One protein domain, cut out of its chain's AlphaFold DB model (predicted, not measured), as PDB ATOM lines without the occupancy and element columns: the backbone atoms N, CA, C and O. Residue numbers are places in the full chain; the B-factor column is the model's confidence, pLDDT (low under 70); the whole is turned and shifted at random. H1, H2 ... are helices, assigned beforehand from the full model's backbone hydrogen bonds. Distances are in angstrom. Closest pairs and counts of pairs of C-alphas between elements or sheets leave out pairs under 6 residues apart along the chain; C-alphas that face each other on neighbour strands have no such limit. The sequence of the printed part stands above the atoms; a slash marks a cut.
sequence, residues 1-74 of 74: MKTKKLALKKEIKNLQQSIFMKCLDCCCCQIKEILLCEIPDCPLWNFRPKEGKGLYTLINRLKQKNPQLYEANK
ATOM      1  N   MET A   1     126.116 114.887  91.866       61.81
ATOM      2  CA  MET A   1     126.583 113.696  91.105       61.81
ATOM      3  C   MET A   1     126.165 112.346  91.721       61.81
ATOM      4  O   MET A   1     125.769 111.462  90.971       61.81
ATOM      5  N   LYS A   2     126.187 112.169  93.058       63.97
ATOM      6  CA  LYS A   2     125.800 110.912  93.750       63.97
ATOM      7  C   LYS A   2     124.377 110.410  93.428       63.97
ATOM      8  O   LYS A   2     124.176 109.210  93.270       63.97
ATOM      9  N   THR A   3     123.419 111.316  93.259       77.06
ATOM     10  CA  THR A   3     122.008 111.015  92.954       77.06
ATOM     11  C   THR A   3     121.815 110.351  91.588       77.06
ATOM     12  O   THR A   3     121.092 109.365  91.488       77.06
ATOM     13  N   LYS A   4     122.535 110.810  90.551       86.56
ATOM     14  CA  LYS A   4     122.484 110.209  89.204       86.56
ATOM     15  C   LYS A   4     122.991 108.759  89.206       86.56
ATOM     16  O   LYS A   4     122.376 107.886  88.607       86.56
ATOM     17  N   LYS A   5     124.062 108.480  89.962       92.38
ATOM     18  CA  LYS A   5     124.605 107.120  90.140       92.38
ATOM     19  C   LYS A   5     123.603 106.178  90.815       92.38
ATOM     20  O   LYS A   5     123.523 105.010  90.446       92.38
ATOM     21  N   LEU A   6     122.854 106.666  91.807       94.25
ATOM     22  CA  LEU A   6     121.836 105.867  92.493       94.25
ATOM     23  C   LEU A   6     120.655 105.537  91.569       94.25
ATOM     24  O   LEU A   6     120.207 104.392  91.553       94.25
ATOM     25  N   ALA A   7     120.195 106.512  90.780       95.25
ATOM     26  CA  ALA A   7     119.129 106.312  89.801       95.25
ATOM     27  C   ALA A   7     119.510 105.251  88.754       95.25
ATOM     28  O   ALA A   7     118.781 104.277  88.592       95.25
ATOM     29  N   LEU A   8     120.704 105.359  88.158       95.69
ATOM     30  CA  LEU A   8     121.192 104.381  87.180       95.69
ATOM     31  C   LEU A   8     121.300 102.967  87.775       95.69
ATOM     32  O   LEU A   8     120.870 101.992  87.166       95.69
ATOM     33  N   LYS A   9     121.822 102.837  89.002       96.44
ATOM     34  CA  LYS A   9     121.876 101.539  89.698       96.44
ATOM     35  C   LYS A   9     120.488 100.934  89.911       96.44
ATOM     36  O   LYS A   9     120.333  99.718  89.810       96.44
ATOM     37  N   LYS A  10     119.497 101.764  90.241       96.25
ATOM     38  CA  LYS A  10     118.108 101.329  90.414       96.25
ATOM     39  C   LYS A  10     117.534 100.819  89.092       96.25
ATOM     40  O   LYS A  10     116.899  99.773  89.083       96.25
ATOM     41  N   GLU A  11     117.798 101.515  87.996       96.88
ATOM     42  CA  GLU A  11     117.331 101.138  86.663       96.88
ATOM     43  C   GLU A  11     117.959  99.829  86.170       96.88
ATOM     44  O   GLU A  11     117.231  98.909  85.800       96.88
ATOM     45  N   ILE A  12     119.281  99.675  86.301       96.12
ATOM     46  CA  ILE A  12     119.985  98.415  86.002       96.12
ATOM     47  C   ILE A  12     119.389  97.257  86.811       96.12
ATOM     48  O   ILE A  12     119.137  96.177  86.277       96.12
ATOM     49  N   LYS A  13     119.113  97.484  88.101       94.38
ATOM     50  CA  LYS A  13     118.489  96.477  88.963       94.38
ATOM     51  C   LYS A  13     117.084  96.107  88.484       94.38
ATOM     52  O   LYS A  13     116.746  94.929  88.505       94.38
ATOM     53  N   ASN A  14     116.279  97.075  88.056       95.12
ATOM     54  CA  ASN A  14     114.944  96.809  87.518       95.12
ATOM     55  C   ASN A  14     115.017  95.987  86.223       95.12
ATOM     56  O   ASN A  14     114.285  95.011  86.094       95.12
ATOM     57  N   LEU A  15     115.937  96.318  85.310       96.19
ATOM     58  CA  LEU A  15     116.156  95.554  84.075       96.19
ATOM     59  C   LEU A  15     116.554  94.104  84.369       96.19
ATOM     60  O   LEU A  15     115.965  93.177  83.817       96.19
ATOM     61  N   GLN A  16     117.492  93.898  85.298       95.19
ATOM     62  CA  GLN A  16     117.888  92.559  85.737       95.19
ATOM     63  C   GLN A  16     116.692  91.765  86.285       95.19
ATOM     64  O   GLN A  16     116.537  90.584  85.983       95.19
ATOM     65  N   GLN A  17     115.819  92.409  87.065       94.81
ATOM     66  CA  GLN A  17     114.612  91.764  87.583       94.81
ATOM     67  C   GLN A  17     113.629  91.378  86.480       94.81
ATOM     68  O   GLN A  17     113.107  90.268  86.522       94.81
ATOM     69  N   SER A  18     113.414  92.236  85.484       96.31
ATOM     70  CA  SER A  18     112.562  91.921  84.331       96.31
ATOM     71  C   SER A  18     113.089  90.725  83.538       96.31
ATOM     72  O   SER A  18     112.315  89.847  83.165       96.31
ATOM     73  N   ILE A  19     114.408  90.638  83.342       97.06
ATOM     74  CA  ILE A  19     115.048  89.487  82.689       97.06
ATOM     75  C   ILE A  19     114.814  88.213  83.506       97.06
ATOM     76  O   ILE A  19     114.422  87.189  82.958       97.06
ATOM     77  N   PHE A  20     114.981  88.278  84.829       96.69
ATOM     78  CA  PHE A  20     114.782  87.122  85.707       96.69
ATOM     79  C   PHE A  20     113.323  86.658  85.711       96.69
ATOM     80  O   PHE A  20     113.067  85.456  85.670       96.69
ATOM     81  N   MET A  21     112.374  87.598  85.701       95.38
ATOM     82  CA  MET A  21     110.954  87.299  85.520       95.38
ATOM     83  C   MET A  21     110.690  86.608  84.188       95.38
ATOM     84  O   MET A  21     109.934  85.643  84.156       95.38
ATOM     85  N   LYS A  22     111.338  87.056  83.106       97.31
ATOM     86  CA  LYS A  22     111.164  86.424  81.800       97.31
ATOM     87  C   LYS A  22     111.738  85.009  81.756       97.31
ATOM     88  O   LYS A  22     111.123  84.136  81.158       97.31
ATOM     89  N   CYS A  23     112.872  84.759  82.411       97.44
ATOM     90  CA  CYS A  23     113.410  83.404  82.550       97.44
ATOM     91  C   CYS A  23     112.483  82.504  83.382       97.44
ATOM     92  O   CYS A  23     112.282  81.353  83.017       97.44
ATOM     93  N   LEU A  24     111.893  83.023  84.467       95.31
ATOM     94  CA  LEU A  24     110.892  82.290  85.253       95.31
ATOM     95  C   LEU A  24     109.670  81.940  84.412       95.31
ATOM     96  O   LEU A  24     109.289  80.781  84.387       95.31
ATOM     97  N   ASP A  25     109.109  82.905  83.691       95.94
ATOM     98  CA  ASP A  25     107.997  82.693  82.761       95.94
ATOM     99  C   ASP A  25     108.328  81.617  81.709       95.94
ATOM    100  O   ASP A  25     107.603  80.639  81.562       95.94
ATOM    101  N   CYS A  26     109.488  81.736  81.056       97.31
ATOM    102  CA  CYS A  26     109.945  80.802  80.023       97.31
ATOM    103  C   CYS A  26     110.132  79.365  80.535       97.31
ATOM    104  O   CYS A  26     109.885  78.415  79.800       97.31
ATOM    105  N   CYS A  27     110.589  79.206  81.777       96.50
ATOM    106  CA  CYS A  27     110.861  77.911  82.400       96.50
ATOM    107  C   CYS A  27     109.744  77.488  83.369       96.50
ATOM    108  O   CYS A  27     110.019  76.808  84.358       96.50
ATOM    109  N   CYS A  28     108.499  77.923  83.143       94.25
ATOM    110  CA  CYS A  28     107.323  77.523  83.929       94.25
ATOM    111  C   CYS A  28     107.501  77.698  85.452       94.25
ATOM    112  O   CYS A  28     107.101  76.857  86.256       94.25
ATOM    113  N   CYS A  29     108.146  78.790  85.858       91.62
ATOM    114  CA  CYS A  29     108.519  79.129  87.232       91.62
ATOM    115  C   CYS A  29     109.453  78.116  87.926       91.62
ATOM    116  O   CYS A  29     109.615  78.164  89.150       91.62
ATOM    117  N   GLN A  30     110.121  77.234  87.178       94.00
ATOM    118  CA  GLN A  30     111.069  76.257  87.707       94.00
ATOM    119  C   GLN A  30     112.499  76.806  87.669       94.00
ATOM    120  O   GLN A  30     113.135  76.908  86.625       94.00
ATOM    121  N   ILE A  31     113.046  77.131  88.845       95.44
ATOM    122  CA  ILE A  31     114.410  77.676  88.968       95.44
ATOM    123  C   ILE A  31     115.460  76.716  88.398       95.44
ATOM    124  O   ILE A  31     116.408  77.160  87.757       95.44
ATOM    125  N   LYS A  32     115.299  75.411  88.636       96.25
ATOM    126  CA  LYS A  32     116.259  74.392  88.193       96.25
ATOM    127  C   LYS A  32     116.394  74.372  86.667       96.25
ATOM    128  O   LYS A  32     117.514  74.360  86.174       96.25
ATOM    129  N   GLU A  33     115.276  74.467  85.952       97.31
ATOM    130  CA  GLU A  33     115.234  74.500  84.486       97.31
ATOM    131  C   GLU A  33     115.946  75.731  83.909       97.31
ATOM    132  O   GLU A  33     116.628  75.635  82.897       97.31
ATOM    133  N   ILE A  34     115.886  76.885  84.584       96.81
ATOM    134  CA  ILE A  34     116.634  78.081  84.153       96.81
ATOM    135  C   ILE A  34     118.144  77.836  84.225       96.81
ATOM    136  O   ILE A  34     118.888  78.239  83.329       96.81
ATOM    137  N   LEU A  35     118.606  77.191  85.300       96.69
ATOM    138  CA  LEU A  35     120.026  76.890  85.504       96.69
ATOM    139  C   LEU A  35     120.532  75.816  84.533       96.69
ATOM    140  O   LEU A  35     121.712  75.826  84.191       96.69
ATOM    141  N   LEU A  36     119.637  74.936  84.084       97.12
ATOM    142  CA  LEU A  36     119.890  73.898  83.086       97.12
ATOM    143  C   LEU A  36     119.511  74.329  81.662       97.12
ATOM    144  O   LEU A  36     119.514  73.503  80.762       97.12
ATOM    145  N   CYS A  37     119.173  75.601  81.429       97.12
ATOM    146  CA  CYS A  37     118.802  76.073  80.100       97.12
ATOM    147  C   CYS A  37     120.005  75.997  79.140       97.12
ATOM    148  O   CYS A  37     121.067  76.555  79.432       97.12
ATOM    149  N   GLU A  38     119.804  75.368  77.976       96.25
ATOM    150  CA  GLU A  38     120.823  75.088  76.947       96.25
ATOM    151  C   GLU A  38     120.532  75.792  75.607       96.25
ATOM    152  O   GLU A  38     120.863  75.283  74.542       96.25
ATOM    153  N   ILE A  39     119.893  76.967  75.630       97.06
ATOM    154  CA  ILE A  39     119.569  77.744  74.419       97.06
ATOM    155  C   ILE A  39     120.591  78.889  74.254       97.06
ATOM    156  O   ILE A  39     120.297  80.019  74.664       97.06
ATOM    157  N   PRO A  40     121.793  78.647  73.688       95.94
ATOM    158  CA  PRO A  40     122.851  79.659  73.596       95.94
ATOM    159  C   PRO A  40     122.463  80.860  72.728       95.94
ATOM    160  O   PRO A  40     122.897  81.976  73.010       95.94
ATOM    161  N   ASP A  41     121.590  80.650  71.742       97.94
ATOM    162  CA  ASP A  41     121.108  81.696  70.834       97.94
ATOM    163  C   ASP A  41     120.000  82.567  71.449       97.94
ATOM    164  O   ASP A  41     119.478  83.484  70.811       97.94
ATOM    165  N   CYS A  42     119.619  82.314  72.706       97.50
ATOM    166  CA  CYS A  42     118.661  83.155  73.406       97.50
ATOM    167  C   CYS A  42     119.212  84.592  73.524       97.50
ATOM    168  O   CYS A  42     120.299  84.783  74.075       97.50
ATOM    169  N   PRO A  43     118.444  85.639  73.154       97.44
ATOM    170  CA  PRO A  43     118.878  87.032  73.314       97.44
ATOM    171  C   PRO A  43     119.232  87.407  74.762       97.44
ATOM    172  O   PRO A  43     119.977  88.352  75.016       97.44
ATOM    173  N   LEU A  44     118.692  86.660  75.728       97.06
ATOM    174  CA  LEU A  44     118.934  86.850  77.154       97.06
ATOM    175  C   LEU A  44     120.047  85.947  77.704       97.06
ATOM    176  O   LEU A  44     120.350  86.052  78.892       97.06
ATOM    177  N   TRP A  45     120.681  85.094  76.889       96.62
ATOM    178  CA  TRP A  45     121.635  84.067  77.330       96.62
ATOM    179  C   TRP A  45     122.715  84.608  78.270       96.62
ATOM    180  O   TRP A  45     122.971  84.026  79.325       96.62
ATOM    181  N   ASN A  46     123.296  85.759  77.930       96.00
ATOM    182  CA  ASN A  46     124.368  86.392  78.702       96.00
ATOM    183  C   ASN A  46     123.883  87.104  79.973       96.00
ATOM    184  O   ASN A  46     124.674  87.333  80.890       96.00
ATOM    185  N   PHE A  47     122.596  87.442  80.040       95.50
ATOM    186  CA  PHE A  47     121.979  88.164  81.155       95.50
ATOM    187  C   PHE A  47     121.148  87.258  82.070       95.50
ATOM    188  O   PHE A  47     120.649  87.713  83.104       95.50
ATOM    189  N   ARG A  48     120.986  85.985  81.695       95.06
ATOM    190  CA  ARG A  48     120.198  85.014  82.446       95.06
ATOM    191  C   ARG A  48     120.789  84.771  83.843       95.06
ATOM    192  O   ARG A  48     121.996  84.943  84.055       95.06
ATOM    193  N   PRO A  49     119.971  84.319  84.803       95.31
ATOM    194  CA  PRO A  49     120.458  83.887  86.106       95.31
ATOM    195  C   PRO A  49     121.453  82.730  85.963       95.31
ATOM    196  O   PRO A  49     121.126  81.696  85.391       95.31
ATOM    197  N   LYS A  50     122.655  82.895  86.521       93.25
ATOM    198  CA  LYS A  50     123.656  81.815  86.627       93.25
ATOM    199  C   LYS A  50     123.567  81.054  87.952       93.25
ATOM    200  O   LYS A  50     124.149  79.989  88.097       93.25
ATOM    201  N   GLU A  51     122.844  81.612  88.921       94.56
ATOM    202  CA  GLU A  51     122.654  81.055  90.257       94.56
ATOM    203  C   GLU A  51     121.204  81.240  90.726       94.56
ATOM    204  O   GLU A  51     120.523  82.200  90.357       94.56
ATOM    205  N   GLY A  52     120.732  80.337  91.589       92.38
ATOM    206  CA  GLY A  52     119.357  80.370  92.091       92.38
ATOM    207  C   GLY A  52     119.075  81.491  93.099       92.38
ATOM    208  O   GLY A  52     117.931  81.918  93.236       92.38
ATOM    209  N   LYS A  53     120.090  82.010  93.805       92.44
ATOM    210  CA  LYS A  53     119.914  82.950  94.934       92.44
ATOM    211  C   LYS A  53     119.090  84.192  94.565       92.44
ATOM    212  O   LYS A  53     118.192  84.595  95.315       92.44
ATOM    213  N   GLY A  54     119.361  84.780  93.398       90.25
ATOM    214  CA  GLY A  54     118.622  85.938  92.888       90.25
ATOM    215  C   GLY A  54     117.159  85.622  92.558       90.25
ATOM    216  O   GLY A  54     116.280  86.441  92.826       90.25
ATOM    217  N   LEU A  55     116.896  84.416  92.052       93.12
ATOM    218  CA  LEU A  55     115.558  83.940  91.702       93.12
ATOM    219  C   LEU A  55     114.709  83.646  92.942       93.12
ATOM    220  O   LEU A  55     113.582  84.130  93.026       93.12
ATOM    221  N   TYR A  56     115.256  82.953  93.947       93.12
ATOM    222  CA  TYR A  56     114.550  82.714  95.215       93.12
ATOM    223  C   TYR A  56     114.144  84.026  95.892       93.12
ATOM    224  O   TYR A  56     113.003  84.193  96.321       93.12
ATOM    225  N   THR A  57     115.064  84.994  95.933       92.88
ATOM    226  CA  THR A  57     114.793  86.321  96.504       92.88
ATOM    227  C   THR A  57     113.663  87.040  95.758       92.88
ATOM    228  O   THR A  57     112.841  87.716  96.378       92.88
ATOM    229  N   LEU A  58     113.619  86.910  94.428       90.88
ATOM    230  CA  LEU A  58     112.584  87.513  93.591       90.88
ATOM    231  C   LEU A  58     111.217  86.862  93.829       90.88
ATOM    232  O   LEU A  58     110.265  87.582  94.124       90.88
ATOM    233  N   ILE A  59     111.136  85.529  93.787       90.56
ATOM    234  CA  ILE A  59     109.898  84.781  94.056       90.56
ATOM    235  C   ILE A  59     109.350  85.131  95.440       90.56
ATOM    236  O   ILE A  59     108.175  85.463  95.559       90.56
ATOM    237  N   ASN A  60     110.192  85.134  96.477       90.94
ATOM    238  CA  ASN A  60     109.760  85.470  97.837       90.94
ATOM    239  C   ASN A  60     109.161  86.879  97.918       90.94
ATOM    240  O   ASN A  60     108.132  87.081  98.556       90.94
ATOM    241  N   ARG A  61     109.757  87.850  97.219       90.69
ATOM    242  CA  ARG A  61     109.226  89.216  97.161       90.69
ATOM    243  C   ARG A  61     107.889  89.291  96.425       90.69
ATOM    244  O   ARG A  61     107.008  90.034  96.843       90.69
ATOM    245  N   LEU A  62     107.737  88.557  95.325       87.19
ATOM    246  CA  LEU A  62     106.482  88.516  94.569       87.19
ATOM    247  C   LEU A  62     105.372  87.867  95.385       87.19
ATOM    248  O   LEU A  62     104.260  88.385  95.398       87.19
ATOM    249  N   LYS A  63     105.705  86.805  96.127       88.00
ATOM    250  CA  LYS A  63     104.781  86.175  97.063       88.00
ATOM    251  C   LYS A  63     104.323  87.161  98.141       88.00
ATOM    252  O   LYS A  63     103.139  87.328  98.396       88.00
ATOM    253  N   GLN A  64     105.245  87.909  98.730       89.81
ATOM    254  CA  GLN A  64     104.872  88.937  99.707       89.81
ATOM    255  C   GLN A  64     103.974  90.031  99.106       89.81
ATOM    256  O   GLN A  64     103.118  90.564  99.801       89.81
ATOM    257  N   LYS A  65     104.164  90.372  97.824       88.56
ATOM    258  CA  LYS A  65     103.413  91.449  97.166       88.56
ATOM    259  C   LYS A  65     102.013  91.028  96.707       88.56
ATOM    260  O   LYS A  65     101.113  91.855  96.767       88.56
ATOM    261  N   ASN A  66     101.841  89.790  96.238       85.81
ATOM    262  CA  ASN A  66     100.572  89.292  95.698       85.81
ATOM    263  C   ASN A  66     100.204  87.904  96.266       85.81
ATOM    264  O   ASN A  66     100.301  86.917  95.529       85.81
ATOM    265  N   PRO A  67      99.802  87.820  97.552       80.69
ATOM    266  CA  PRO A  67      99.368  86.598  98.234       80.69
ATOM    267  C   PRO A  67      98.501  85.633  97.433       80.69
ATOM    268  O   PRO A  67      98.817  84.464  97.219       80.69
ATOM    269  N   GLN A  68      97.454  86.207  96.881       81.38
ATOM    270  CA  GLN A  68      96.390  85.548  96.157       81.38
ATOM    271  C   GLN A  68      96.838  84.816  94.881       81.38
ATOM    272  O   GLN A  68      96.107  83.970  94.388       81.38
ATOM    273  N   LEU A  69      98.012  85.127  94.312       70.56
ATOM    274  CA  LEU A  69      98.473  84.500  93.059       70.56
ATOM    275  C   LEU A  69      99.105  83.115  93.259       70.56
ATOM    276  O   LEU A  69      99.343  82.412  92.281       70.56
ATOM    277  N   TYR A  70      99.437  82.744  94.494       69.81
ATOM    278  CA  TYR A  70     100.074  81.462  94.823       69.81
ATOM    279  C   TYR A  70      99.287  80.641  95.841       69.81
ATOM    280  O   TYR A  70      99.725  79.554  96.221       69.81
ATOM    281  N   GLU A  71      98.148  81.150  96.292       70.06
ATOM    282  CA  GLU A  71      97.150  80.339  96.965       70.06
ATOM    283  C   GLU A  71      96.544  79.413  95.904       70.06
ATOM    284  O   GLU A  71      95.971  79.866  94.916       70.06
ATOM    285  N   ALA A  72      96.747  78.101  96.049       64.38
ATOM    286  CA  ALA A  72      96.043  77.142  95.210       64.38
ATOM    287  C   ALA A  72      94.541  77.306  95.472       64.38
ATOM    288  O   ALA A  72      94.131  77.309  96.635       64.38
ATOM    289  N   ASN A  73      93.735  77.451  94.412       63.53
ATOM    290  CA  ASN A  73      92.280  77.392  94.540       63.53
ATOM    291  C   ASN A  73      91.934  76.070  95.238       63.53
ATOM    292  O   ASN A  73      92.270  75.003  94.722       63.53
ATOM    293  N   LYS A  74      91.367  76.169  96.443       54.69
ATOM    294  CA  LYS A  74      90.877  75.022  97.213       54.69
ATOM    295  C   LYS A  74      89.676  74.383  96.537       54.69
ATOM    296  O   LYS A  74      88.853  75.142  95.980       54.69
TER     297      LYS A  74
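This is residues 1 to 74 of the 74 residues of an uncharacterized protein of Candidatus Roizmanbacteria bacterium CG11_big_fil_rev_8_21_14_0_20_35_14 (UniProt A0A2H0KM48). Picture one long helix, H1, that sticks out at one end, where residues 1 to 14, of which 2 to 14 belong to H1, stand free, while near its other end the chain turns into the short helix H2 and, after a long loop, into H3, which stands nearly at right angles to H1. H1 comes near H3 around Phe 20 and Leu 55, toward the last residues of H1 and the first of H3; residues 38 to 43 of the loop and residues 64 to 69 also stick out. The printed part has 74 residues with three named helices, in the order H1, H2, H3, and no named strand; its class is all helix, with 44 residues in named helices. The whole is loose, with a radius of gyration of the C-alphas of 14.6 A, and has a flat outline spanning 52 by 33 by 18 A.

Start at Met 1, the chain's first residue, and find C-alpha 2 at (125.800, 110.912, 93.750). From there H1, residues 2 to 26, runs 36.7 A to C-alpha 26 at (109.945, 80.802, 80.023). Next comes H2, residues 31 to 35, which is five residues long and measures 6.6 A from first to last C-alpha. Read on through residues 36 to 51, which hold no named element, to H3, residues 52 to 65; it runs 20.1 A and ends at C-alpha 65, (103.413, 91.449, 97.166).

Look first at Cys 23 and Ile 34, the closest C-alphas of H1 and H2, 6.4 A apart. These helices only just touch, with 3 pairs of C-alphas within 8 A, and H1 does so with residues 23 to 24 alone. H2 and H3 touch, and H3 does so with residues 52 to 55 alone; the closest C-alphas are those of Ile 31 and Gly 52, 6.4 A apart. H1 and H3 are close but not clearly touching: their closest C-alphas, those of Phe 20 and Leu 55, are 6.8 A apart. The lines of H1 and H3 are about perpendicular, at 87 degrees. In H1, H2 and H3 every O i to N i+4 pair is within hydrogen-bond range.

The two C-alphas farthest apart are those of Met 1 and Lys 74, the chain's first and last residues, at 53.0 A. Without the stretches that stand free, the body has 48 residues and spans 40 by 19 by 16 A. The link from H1 to H2 is tight, with 4 residues, and the link from H2 to H3 is long, with 16 residues. The printed part has no cut. The mean pLDDT of the printed part is 90.6; look for values under 70 at residues 1 to 2, residue 70 and residues 72 to 74.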